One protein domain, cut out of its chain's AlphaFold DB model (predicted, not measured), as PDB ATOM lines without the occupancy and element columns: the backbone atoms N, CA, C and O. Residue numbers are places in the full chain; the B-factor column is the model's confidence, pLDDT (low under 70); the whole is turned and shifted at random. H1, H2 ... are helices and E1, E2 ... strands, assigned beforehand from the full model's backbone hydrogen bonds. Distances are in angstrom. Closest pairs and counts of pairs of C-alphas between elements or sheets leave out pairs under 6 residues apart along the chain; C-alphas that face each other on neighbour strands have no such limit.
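This is residues 259 to 350 of the 380 residues of the protein "Transferrin" of Papilio machaon (UniProt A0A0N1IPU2). A loose model with little regular structure: one long helix, H1, with the short strand E2 packed on it, a long loop, residues 288 to 317, and a tail, residues 340 to 350, sticking out. The printed part has 92 residues, with elements in the order E1, H1, E2, H2, H3; the class is mixed, and named elements hold only 36 residues. The radius of gyration of the C-alphas is 15.8 A, and the spans are 48 by 30 by 27 A.

The closest C-alphas of H1, residues 270 to 287, and E2, residues 318 to 320, are those of Asp 284 and Asn 318, 6.3 A apart. Those of H1 and E1, residues 261 to 265, are Lys 273 and Val 264, 7.3 A apart. E1 and E2 pair with no named strand. E2 and H2, residues 322 to 325, meet only through their link. H2 and H3, residues 337 to 342, are only just apart, at 8.2 A. Every O i to N i+4 pair is within hydrogen-bond range in H1 and H3; H2 is too short for one.

H1 runs 25.4 A from C-alpha 270 at (104.479, 195.614, 193.664). E1 spans 13.0 A; H3 spans 9.1 A, ending at (107.110, 180.015, 187.974).

The printed part has no cut. The links H1 to E2 and H2 to H3 are long. Residues 294 to 296 and 340 to 350 have pLDDT under 70.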
ATOM      1  N   ILE A 259      90.985 176.582 189.229       81.94
ATOM      2  CA  ILE A 259      89.853 176.719 188.295       81.94
ATOM      3  C   ILE A 259      89.816 178.059 187.561       81.94
ATOM      4  O   ILE A 259      89.323 178.124 186.436       81.94
ATOM      5  N   GLY A 260      90.390 179.098 188.159       82.06
ATOM      6  CA  GLY A 260      90.551 180.392 187.528       82.06
ATOM      7  C   GLY A 260      91.563 181.270 188.245       82.06
ATOM      8  O   GLY A 260      92.090 180.934 189.311       82.06
ATOM      9  N   HIS A 261      91.862 182.391 187.601       84.38
ATOM     10  CA  HIS A 261      93.031 183.208 187.880       84.38
ATOM     11  C   HIS A 261      92.703 184.685 187.705       84.38
ATOM     12  O   HIS A 261      92.086 185.084 186.717       84.38
ATOM     13  N   ILE A 262      93.185 185.511 188.631       89.38
ATOM     14  CA  ILE A 262      93.195 186.962 188.473       89.38
ATOM     15  C   ILE A 262      94.585 187.358 187.995       89.38
ATOM     16  O   ILE A 262      95.570 187.254 188.734       89.38
ATOM     17  N   PHE A 263      94.646 187.827 186.754       83.75
ATOM     18  CA  PHE A 263      95.863 188.319 186.130       83.75
ATOM     19  C   PHE A 263      95.965 189.837 186.227       83.75
ATOM     20  O   PHE A 263      94.982 190.566 186.100       83.75
ATOM     21  N   VAL A 264      97.187 190.324 186.402       85.44
ATOM     22  CA  VAL A 264      97.527 191.749 186.339       85.44
ATOM     23  C   VAL A 264      98.743 191.941 185.451       85.44
ATOM     24  O   VAL A 264      99.521 191.011 185.251       85.44
ATOM     25  N   SER A 265      98.963 193.152 184.945       84.25
ATOM     26  CA  SER A 265     100.180 193.432 184.183       84.25
ATOM     27  C   SER A 265     101.440 193.217 185.037       84.25
ATOM     28  O   SER A 265     101.548 193.703 186.163       84.25
ATOM     29  N   LYS A 266     102.435 192.528 184.475       81.62
ATOM     30  CA  LYS A 266     103.820 192.431 184.944       81.62
ATOM     31  C   LYS A 266     104.423 193.822 185.129       81.62
ATOM     32  O   LYS A 266     105.169 193.988 186.089       81.62
ATOM     33  N   LYS A 267     104.035 194.801 184.291       83.19
ATOM     34  CA  LYS A 267     104.458 196.212 184.377       83.19
ATOM     35  C   LYS A 267     103.940 196.917 185.647       83.19
ATOM     36  O   LYS A 267     104.483 197.951 186.018       83.19
ATOM     37  N   ASN A 268     102.926 196.375 186.334       82.50
ATOM     38  CA  ASN A 268     102.420 196.969 187.576       82.50
ATOM     39  C   ASN A 268     103.473 196.915 188.692       82.50
ATOM     40  O   ASN A 268     104.129 195.886 188.897       82.50
ATOM     41  N   SER A 269     103.558 197.994 189.478       86.31
ATOM     42  CA  SER A 269     104.378 198.037 190.691       86.31
ATOM     43  C   SER A 269     103.921 196.987 191.709       86.31
ATOM     44  O   SER A 269     102.756 196.580 191.731       86.31
ATOM     45  N   GLN A 270     104.826 196.558 192.593       86.56
ATOM     46  CA  GLN A 270     104.479 195.614 193.664       86.56
ATOM     47  C   GLN A 270     103.389 196.171 194.588       86.56
ATOM     48  O   GLN A 270     102.474 195.443 194.960       86.56
ATOM     49  N   MET A 271     103.425 197.478 194.871       85.75
ATOM     50  CA  MET A 271     102.380 198.163 195.635       85.75
ATOM     51  C   MET A 271     101.011 198.008 194.964       85.75
ATOM     52  O   MET A 271     100.062 197.576 195.612       85.75
ATOM     53  N   ARG A 272     100.918 198.246 193.648       86.62
ATOM     54  CA  ARG A 272      99.655 198.101 192.915       86.62
ATOM     55  C   ARG A 272      99.145 196.661 192.908       86.62
ATOM     56  O   ARG A 272      97.944 196.431 193.023       86.62
ATOM     57  N   LYS A 273     100.042 195.678 192.788       87.88
ATOM     58  CA  LYS A 273      99.675 194.256 192.893       87.88
ATOM     59  C   LYS A 273      99.113 193.941 194.279       87.88
ATOM     60  O   LYS A 273      98.080 193.283 194.372       87.88
ATOM     61  N   GLN A 274      99.736 194.464 195.335       90.06
ATOM     62  CA  GLN A 274      99.275 194.264 196.706       90.06
ATOM     63  C   GLN A 274      97.928 194.946 196.983       90.06
ATOM     64  O   GLN A 274      97.089 194.358 197.657       90.06
ATOM     65  N   GLU A 275      97.679 196.138 196.437       91.56
ATOM     66  CA  GLU A 275      96.362 196.790 196.513       91.56
ATOM     67  C   GLU A 275      95.268 195.917 195.897       91.56
ATOM     68  O   GLU A 275      94.241 195.683 196.528       91.56
ATOM     69  N   ILE A 276      95.508 195.391 194.691       90.50
ATOM     70  CA  ILE A 276      94.567 194.501 194.000       90.50
ATOM     71  C   ILE A 276      94.313 193.247 194.845       90.50
ATOM     72  O   ILE A 276      93.159 192.890 195.082       90.50
ATOM     73  N   ILE A 277      95.375 192.620 195.361       91.56
ATOM     74  CA  ILE A 277      95.267 191.463 196.259       91.56
ATOM     75  C   ILE A 277      94.416 191.806 197.489       91.56
ATOM     76  O   ILE A 277      93.504 191.054 197.835       91.56
ATOM     77  N   ASN A 278      94.670 192.944 198.134       92.25
ATOM     78  CA  ASN A 278      93.954 193.367 199.335       92.25
ATOM     79  C   ASN A 278      92.470 193.633 199.056       92.25
ATOM     80  O   ASN A 278      91.621 193.213 199.839       92.25
ATOM     81  N   VAL A 279      92.139 194.282 197.936       93.62
ATOM     82  CA  VAL A 279      90.745 194.531 197.541       93.62
ATOM     83  C   VAL A 279      90.009 193.212 197.335       93.62
ATOM     84  O   VAL A 279      88.978 192.982 197.964       93.62
ATOM     85  N   PHE A 280      90.550 192.314 196.512       94.88
ATOM     86  CA  PHE A 280      89.877 191.055 196.189       94.88
ATOM     87  C   PHE A 280      89.777 190.105 197.384       94.88
ATOM     88  O   PHE A 280      88.734 189.491 197.584       94.88
ATOM     89  N   THR A 281      90.809 190.024 198.225       92.12
ATOM     90  CA  THR A 281      90.737 189.225 199.461       92.12
ATOM     91  C   THR A 281      89.745 189.814 200.463       92.12
ATOM     92  O   THR A 281      89.057 189.062 201.153       92.12
ATOM     93  N   LYS A 282      89.598 191.145 200.525       91.44
ATOM     94  CA  LYS A 282      88.573 191.776 201.367       91.44
ATOM     95  C   LYS A 282      87.162 191.546 200.830       91.44
ATOM     96  O   LYS A 282      86.260 191.291 201.626       91.44
ATOM     97  N   LEU A 283      86.973 191.595 199.511       92.38
ATOM     98  CA  LEU A 283      85.704 191.236 198.875       92.38
ATOM     99  C   LEU A 283      85.346 189.771 199.144       92.38
ATOM    100  O   LEU A 283      84.219 189.503 199.544       92.38
ATOM    101  N   ASP A 284      86.302 188.849 199.030       92.69
ATOM    102  CA  ASP A 284      86.100 187.427 199.339       92.69
ATOM    103  C   ASP A 284      85.719 187.200 200.814       92.69
ATOM    104  O   ASP A 284      84.812 186.429 201.120       92.69
ATOM    105  N   GLN A 285      86.331 187.935 201.748       90.44
ATOM    106  CA  GLN A 285      85.946 187.880 203.166       90.44
ATOM    107  C   GLN A 285      84.515 188.368 203.425       90.44
ATOM    108  O   GLN A 285      83.847 187.851 204.316       90.44
ATOM    109  N   LEU A 286      84.062 189.399 202.708       90.19
ATOM    110  CA  LEU A 286      82.753 190.016 202.944       90.19
ATOM    111  C   LEU A 286      81.622 189.329 202.173       90.19
ATOM    112  O   LEU A 286      80.507 189.269 202.684       90.19
ATOM    113  N   PHE A 287      81.910 188.838 200.967       92.00
ATOM    114  CA  PHE A 287      80.917 188.397 199.983       92.00
ATOM    115  C   PHE A 287      81.230 187.035 199.342       92.00
ATOM    116  O   PHE A 287      80.508 186.592 198.446       92.00
ATOM    117  N   GLY A 288      82.315 186.376 199.751       90.56
ATOM    118  CA  GLY A 288      82.622 185.001 199.366       90.56
ATOM    119  C   GLY A 288      81.774 183.986 200.141       90.56
ATOM    120  O   GLY A 288      80.751 184.312 200.741       90.56
ATOM    121  N   LYS A 289      82.201 182.716 200.166       88.25
ATOM    122  CA  LYS A 289      81.416 181.641 200.813       88.25
ATOM    123  C   LYS A 289      81.364 181.710 202.340       88.25
ATOM    124  O   LYS A 289      80.463 181.123 202.928       88.25
ATOM    125  N   HIS A 290      82.318 182.387 202.977       84.50
ATOM    126  CA  HIS A 290      82.442 182.471 204.439       84.50
ATOM    127  C   HIS A 290      82.192 183.898 204.928       84.50
ATOM    128  O   HIS A 290      82.989 184.459 205.678       84.50
ATOM    129  N   GLN A 291      81.105 184.505 204.458       79.69
ATOM    130  CA  GLN A 291      80.727 185.848 204.876       79.69
ATOM    131  C   GLN A 291      80.394 185.902 206.381       79.69
ATOM    132  O   GLN A 291      79.816 184.956 206.924       79.69
ATOM    133  N   PRO A 292      80.691 187.018 207.067       75.38
ATOM    134  CA  PRO A 292      80.388 187.185 208.488       75.38
ATOM    135  C   PRO A 292      78.903 187.484 208.765       75.38
ATOM    136  O   PRO A 292      78.513 187.605 209.923       75.38
ATOM    137  N   PHE A 293      78.080 187.650 207.723       75.00
ATOM    138  CA  PHE A 293      76.680 188.063 207.831       75.00
ATOM    139  C   PHE A 293      75.729 186.869 207.665       75.00
ATOM    140  O   PHE A 293      75.922 186.034 206.780       75.00
ATOM    141  N   HIS A 294      74.665 186.818 208.475       67.31
ATOM    142  CA  HIS A 294      73.640 185.767 208.388       67.31
ATOM    143  C   HIS A 294      72.847 185.814 207.069       67.31
ATOM    144  O   HIS A 294      72.412 184.769 206.587       67.31
ATOM    145  N   SER A 295      72.721 186.998 206.459       65.44
ATOM    146  CA  SER A 295      72.038 187.215 205.178       65.44
ATOM    147  C   SER A 295      73.003 187.825 204.149       65.44
ATOM    148  O   SER A 295      73.491 188.935 204.373       65.44
ATOM    149  N   PRO A 296      73.300 187.145 203.021       67.62
ATOM    150  CA  PRO A 296      74.180 187.686 201.987       67.62
ATOM    151  C   PRO A 296      73.530 188.885 201.293       67.62
ATOM    152  O   PRO A 296      72.504 188.737 200.634       67.62
ATOM    153  N   MET A 297      74.145 190.067 201.387       77.19
ATOM    154  CA  MET A 297      73.747 191.220 200.560       77.19
ATOM    155  C   MET A 297      74.172 191.035 199.096       77.19
ATOM    156  O   MET A 297      73.524 191.536 198.183       77.19
ATOM    157  N   PHE A 298      75.280 190.325 198.885       86.12
ATOM    158  CA  PHE A 298      75.880 190.042 197.589       86.12
ATOM    159  C   PHE A 298      76.655 188.723 197.684       86.12
ATOM    160  O   PHE A 298      77.277 188.457 198.710       86.12
ATOM    161  N   SER A 299      76.615 187.906 196.628       88.94
ATOM    162  CA  SER A 299      77.346 186.637 196.549       88.94
ATOM    163  C   SER A 299      78.342 186.691 195.399       88.94
ATOM    164  O   SER A 299      77.952 186.613 194.236       88.94
ATOM    165  N   MET A 300      79.629 186.766 195.732       92.00
ATOM    166  CA  MET A 300      80.726 186.892 194.768       92.00
ATOM    167  C   MET A 300      80.875 185.667 193.852       92.00
ATOM    168  O   MET A 300      81.214 185.822 192.687       92.00
ATOM    169  N   TYR A 301      80.582 184.467 194.363       93.06
ATOM    170  CA  TYR A 301      80.622 183.196 193.613       93.06
ATOM    171  C   TYR A 301      79.216 182.653 193.316       93.06
ATOM    172  O   TYR A 301      79.019 181.450 193.135       93.06
ATOM    173  N   GLY A 302      78.205 183.519 193.417       89.19
ATOM    174  CA  GLY A 302      76.808 183.146 193.229       89.19
ATOM    175  C   GLY A 302      76.409 183.123 191.761       89.19
ATOM    176  O   GLY A 302      77.104 183.632 190.890       89.19
ATOM    177  N   GLN A 303      75.240 182.556 191.492       89.75
ATOM    178  CA  GLN A 303      74.596 182.689 190.190       89.75
ATOM    179  C   GLN A 303      74.128 184.139 189.985       89.75
ATOM    180  O   GLN A 303      73.567 184.741 190.903       89.75
ATOM    181  N   PHE A 304      74.291 184.677 188.778       88.75
ATOM    182  CA  PHE A 304      73.777 185.995 188.400       88.75
ATOM    183  C   PHE A 304      72.801 185.845 187.231       88.75
ATOM    184  O   PHE A 304      73.169 185.310 186.192       88.75
ATOM    185  N   ASN A 305      71.542 186.272 187.391       87.50
ATOM    186  CA  ASN A 305      70.488 186.140 186.368       87.50
ATOM    187  C   ASN A 305      70.393 184.731 185.748       87.50
ATOM    188  O   ASN A 305      70.357 184.568 184.532       87.50
ATOM    189  N   HIS A 306      70.379 183.706 186.598       86.94
ATOM    190  CA  HIS A 306      70.376 182.294 186.204       86.94
ATOM    191  C   HIS A 306      71.634 181.798 185.460       86.94
ATOM    192  O   HIS A 306      71.692 180.633 185.063       86.94
ATOM    193  N   GLN A 307      72.682 182.614 185.349       82.38
ATOM    194  CA  GLN A 307      73.965 182.220 184.775       82.38
ATOM    195  C   GLN A 307      74.975 181.883 185.874       82.38
ATOM    196  O   GLN A 307      75.136 182.620 186.850       82.38
ATOM    197  N   MET A 308      75.610 180.724 185.722       86.88
ATOM    198  CA  MET A 308      76.683 180.243 186.590       86.88
ATOM    199  C   MET A 308      78.033 180.710 186.042       86.88
ATOM    200  O   MET A 308      78.137 181.054 184.867       86.88
ATOM    201  N   ASP A 309      79.050 180.674 186.893       84.38
ATOM    202  CA  ASP A 309      80.443 180.976 186.576       84.38
ATOM    203  C   ASP A 309      80.630 182.399 186.001       84.38
ATOM    204  O   ASP A 309      81.446 182.648 185.114       84.38
ATOM    205  N   VAL A 310      79.832 183.354 186.503       86.75
ATOM    206  CA  VAL A 310      79.876 184.769 186.104       86.75
ATOM    207  C   VAL A 310      80.972 185.476 186.897       86.75
ATOM    208  O   VAL A 310      80.860 185.633 188.109       86.75
ATOM    209  N   LEU A 311      82.015 185.938 186.197       89.44
ATOM    210  CA  LEU A 311      83.284 186.475 186.727       89.44
ATOM    211  C   LEU A 311      84.150 185.446 187.462       89.44
ATOM    212  O   LEU A 311      85.345 185.363 187.189       89.44
ATOM    213  N   PHE A 312      83.550 184.689 188.376       92.56
ATOM    214  CA  PHE A 312      84.194 183.648 189.164       92.56
ATOM    215  C   PHE A 312      83.384 182.365 189.081       92.56
ATOM    216  O   PHE A 312      82.157 182.397 188.987       92.56
ATOM    217  N   HIS A 313      84.067 181.236 189.188       89.62
ATOM    218  CA  HIS A 313      83.422 179.942 189.192       89.62
ATOM    219  C   HIS A 313      82.637 179.711 190.489       89.62
ATOM    220  O   HIS A 313      83.091 179.991 191.603       89.62
ATOM    221  N   ASN A 314      81.459 179.105 190.385       90.19
ATOM    222  CA  ASN A 314      80.569 178.938 191.539       90.19
ATOM    223  C   ASN A 314      81.104 177.912 192.555       90.19
ATOM    224  O   ASN A 314      80.727 177.890 193.735       90.19
ATOM    225  N   ASN A 315      81.999 177.025 192.122       88.19
ATOM    226  CA  ASN A 315      82.704 176.074 192.983       88.19
ATOM    227  C   ASN A 315      83.919 176.690 193.707       88.19
ATOM    228  O   ASN A 315      84.490 175.999 194.560       88.19
ATOM    229  N   THR A 316      84.252 177.962 193.468       91.06
ATOM    230  CA  THR A 316      85.293 178.696 194.199       91.06
ATOM    231  C   THR A 316      84.948 178.781 195.679       91.06
ATOM    232  O   THR A 316      83.797 179.000 196.068       91.06
ATOM    233  N   LYS A 317      85.927 178.482 196.533       90.50
ATOM    234  CA  LYS A 317      85.787 178.541 197.992       90.50
ATOM    235  C   LYS A 317      86.297 179.868 198.537       90.50
ATOM    236  O   LYS A 317      85.664 180.426 199.432       90.50
ATOM    237  N   ASN A 318      87.433 180.311 198.016       91.75
ATOM    238  CA  ASN A 318      88.119 181.536 198.389       91.75
ATOM    239  C   ASN A 318      89.109 181.934 197.286       91.75
ATOM    240  O   ASN A 318      89.490 181.099 196.456       91.75
ATOM    241  N   LEU A 319      89.580 183.177 197.328       93.00
ATOM    242  CA  LEU A 319      90.734 183.610 196.547       93.00
ATOM    243  C   LEU A 319      92.014 183.352 197.340       93.00
ATOM    244  O   LEU A 319      92.157 183.778 198.488       93.00
ATOM    245  N   ALA A 320      92.953 182.634 196.732       89.56
ATOM    246  CA  ALA A 320      94.237 182.304 197.333       89.56
ATOM    247  C   ALA A 320      95.374 183.004 196.586       89.56
ATOM    248  O   ALA A 320      95.390 183.030 195.360       89.56
ATOM    249  N   SER A 321      96.347 183.545 197.316       87.94
ATOM    250  CA  SER A 321      97.619 183.969 196.723       87.94
ATOM    251  C   SER A 321      98.563 182.777 196.537       87.94
ATOM    252  O   SER A 321      98.398 181.737 197.179       87.94
ATOM    253  N   ASN A 322      99.622 182.956 195.741       79.56
ATOM    254  CA  ASN A 322     100.693 181.961 195.592       79.56
ATOM    255  C   ASN A 322     101.257 181.474 196.934       79.56
ATOM    256  O   ASN A 322     101.536 180.288 197.104       79.56
ATOM    257  N   ASN A 323     101.399 182.373 197.911       82.25
ATOM    258  CA  ASN A 323     101.874 182.002 199.241       82.25
ATOM    259  C   ASN A 323     100.845 181.153 199.988       82.25
ATOM    260  O   ASN A 323     101.227 180.174 200.613       82.25
ATOM    261  N   MET A 324      99.554 181.472 199.885       83.12
ATOM    262  CA  MET A 324      98.495 180.681 200.522       83.12
ATOM    263  C   MET A 324      98.424 179.258 199.966       83.12
ATOM    264  O   MET A 324      98.165 178.322 200.719       83.12
ATOM    265  N   LEU A 325      98.712 179.079 198.674       80.62
ATOM    266  CA  LEU A 325      98.779 177.751 198.077       80.62
ATOM    267  C   LEU A 325      99.919 176.909 198.662       80.62
ATOM    268  O   LEU A 325      99.837 175.697 198.558       80.62
ATOM    269  N   LYS A 326     100.952 177.483 199.294       80.19
ATOM    270  CA  LYS A 326     102.052 176.727 199.935       80.19
ATOM    271  C   LYS A 326     101.683 176.114 201.292       80.19
ATOM    272  O   LYS A 326     102.545 175.511 201.921       80.19
ATOM    273  N   PHE A 327     100.440 176.265 201.744       80.69
ATOM    274  CA  PHE A 327      99.960 175.740 203.022       80.69
ATOM    275  C   PHE A 327      98.829 174.717 202.829       80.69
ATOM    276  O   PHE A 327      98.210 174.627 201.766       80.69
ATOM    277  N   ASN A 328      98.545 173.949 203.882       70.06
ATOM    278  CA  ASN A 328      97.467 172.955 203.944       70.06
ATOM    279  C   ASN A 328      96.103 173.559 203.547       70.06
ATOM    280  O   ASN A 328      95.743 174.618 204.067       70.06
ATOM    281  N   PRO A 329      95.312 172.907 202.667       75.31
ATOM    282  CA  PRO A 329      95.496 171.562 202.099       75.31
ATOM    283  C   PRO A 329      96.314 171.463 200.810       75.31
ATOM    284  O   PRO A 329      96.522 170.358 200.317       75.31
ATOM    285  N   TYR A 330      96.772 172.582 200.257       78.50
ATOM    286  CA  TYR A 330      97.358 172.646 198.916       78.50
ATOM    287  C   TYR A 330      98.848 172.283 198.868       78.50
ATOM    288  O   TYR A 330      99.372 171.932 197.813       78.50
ATOM    289  N   ASP A 331      99.548 172.341 199.997       78.38
ATOM    290  CA  ASP A 331     100.928 171.859 200.146       78.38
ATOM    291  C   ASP A 331     101.054 170.340 199.945       78.38
ATOM    292  O   ASP A 331     102.054 169.866 199.409       78.38
ATOM    293  N   ARG A 332     100.016 169.587 200.319       80.75
ATOM    294  CA  ARG A 332      99.951 168.118 200.253       80.75
ATOM    295  C   ARG A 332      99.524 167.570 198.894       80.75
ATOM    296  O   ARG A 332      99.471 166.350 198.732       80.75
ATOM    297  N   ILE A 333      99.158 168.434 197.951       82.25
ATOM    298  CA  ILE A 333      98.715 168.028 196.617       82.25
ATOM    299  C   ILE A 333      99.896 168.243 195.654       82.25
ATOM    300  O   ILE A 333     100.247 169.395 195.383       82.25
ATOM    301  N   PRO A 334     100.545 167.169 195.163       83.25
ATOM    302  CA  PRO A 334     101.722 167.288 194.304       83.25
ATOM    303  C   PRO A 334     101.355 167.847 192.921       83.25
ATOM    304  O   PRO A 334     100.179 167.936 192.581       83.25
ATOM    305  N   PHE A 335     102.362 168.207 192.121       84.75
ATOM    306  CA  PHE A 335     102.214 168.554 190.697       84.75
ATOM    307  C   PHE A 335     101.217 169.688 190.390       84.75
ATOM    308  O   PHE A 335     100.404 169.599 189.469       84.75
ATOM    309  N   ASN A 336     101.271 170.770 191.170       83.44
ATOM    310  CA  ASN A 336     100.547 171.993 190.830       83.44
ATOM    311  C   ASN A 336     101.225 172.690 189.637       83.44
ATOM    312  O   ASN A 336     102.381 173.101 189.748       83.44
ATOM    313  N   PHE A 337     100.489 172.841 188.540       78.12
ATOM    314  CA  PHE A 337     100.965 173.387 187.268       78.12
ATOM    315  C   PHE A 337     101.434 174.848 187.373       78.12
ATOM    316  O   PHE A 337     102.432 175.245 186.788       78.12
ATOM    317  N   GLU A 338     100.768 175.671 188.182       72.44
ATOM    318  CA  GLU A 338     101.147 177.086 188.307       72.44
ATOM    319  C   GLU A 338     102.497 177.261 189.009       72.44
ATOM    320  O   GLU A 338     103.285 178.145 188.666       72.44
ATOM    321  N   ARG A 339     102.804 176.395 189.984       71.12
ATOM    322  CA  ARG A 339     104.120 176.397 190.638       71.12
ATOM    323  C   ARG A 339     105.225 176.008 189.669       71.12
ATOM    324  O   ARG A 339     106.322 176.553 189.770       71.12
ATOM    325  N   THR A 340     104.946 175.096 188.744       63.78
ATOM    326  CA  THR A 340     105.951 174.665 187.780       63.78
ATOM    327  C   THR A 340     106.223 175.719 186.709       63.78
ATOM    328  O   THR A 340     107.376 175.888 186.324       63.78
ATOM    329  N   LEU A 341     105.221 176.519 186.327       60.09
ATOM    330  CA  LEU A 341     105.407 177.660 185.422       60.09
ATOM    331  C   LEU A 341     106.265 178.790 186.016       60.09
ATOM    332  O   LEU A 341     106.893 179.541 185.273       60.09
ATOM    333  N   THR A 342     106.299 178.955 187.343       54.31
ATOM    334  CA  THR A 342     107.110 180.015 187.974       54.31
ATOM    335  C   THR A 342     108.615 179.730 187.995       54.31
ATOM    336  O   THR A 342     109.401 180.674 188.097       54.31
ATOM    337  N   ASP A 343     109.030 178.472 187.822       51.75
ATOM    338  CA  ASP A 343     110.434 178.060 187.703       51.75
ATOM    339  C   ASP A 343     110.889 178.092 186.227       51.75
ATOM    340  O   ASP A 343     111.358 177.099 185.675       51.75
ATOM    341  N   VAL A 344     110.763 179.277 185.602       43.41
ATOM    342  CA  VAL A 344     110.936 179.650 184.166       43.41
ATOM    343  C   VAL A 344     112.308 179.296 183.537       43.41
ATOM    344  O   VAL A 344     112.693 179.837 182.506       43.41
ATOM    345  N   LYS A 345     113.107 178.398 184.116       45.22
ATOM    346  CA  LYS A 345     114.320 177.905 183.452       45.22
ATOM    347  C   LYS A 345     114.030 176.884 182.345       45.22
ATOM    348  O   LYS A 345     114.832 176.826 181.421       45.22
ATOM    349  N   ASN A 346     112.901 176.168 182.391       46.88
ATOM    350  CA  ASN A 346     112.607 175.048 181.486       46.88
ATOM    351  C   ASN A 346     111.162 175.064 180.940       46.88
ATOM    352  O   ASN A 346     110.473 174.049 181.004       46.88
ATOM    353  N   ASP A 347     110.672 176.186 180.403       50.59
ATOM    354  CA  ASP A 347     109.460 176.137 179.562       50.59
ATOM    355  C   ASP A 347     109.865 175.584 178.185       50.59
ATOM    356  O   ASP A 347     110.141 176.327 177.247       50.59
ATOM    357  N   THR A 348     110.088 174.269 178.134       56.66
ATOM    358  CA  THR A 348     110.650 173.551 176.985       56.66
ATOM    359  C   THR A 348     109.551 172.722 176.337       56.66
ATOM    360  O   THR A 348     109.066 171.788 176.978       56.66
ATOM    361  N   CYS A 349     109.194 173.070 175.094       61.47
ATOM    362  CA  CYS A 349     108.235 172.429 174.162       61.47
ATOM    363  C   CYS A 349     107.254 173.378 173.488       61.47
ATOM    364  O   CYS A 349     106.114 173.005 173.187       61.47
ATOM    365  N   GLN A 350     107.735 174.575 173.159       63.97
ATOM    366  CA  GLN A 350     107.085 175.424 172.166       63.97
ATOM    367  C   GLN A 350     107.542 175.035 170.755       63.97
ATOM    368  O   GLN A 350     108.506 174.291 170.583       63.97
TER     369      GLN A 350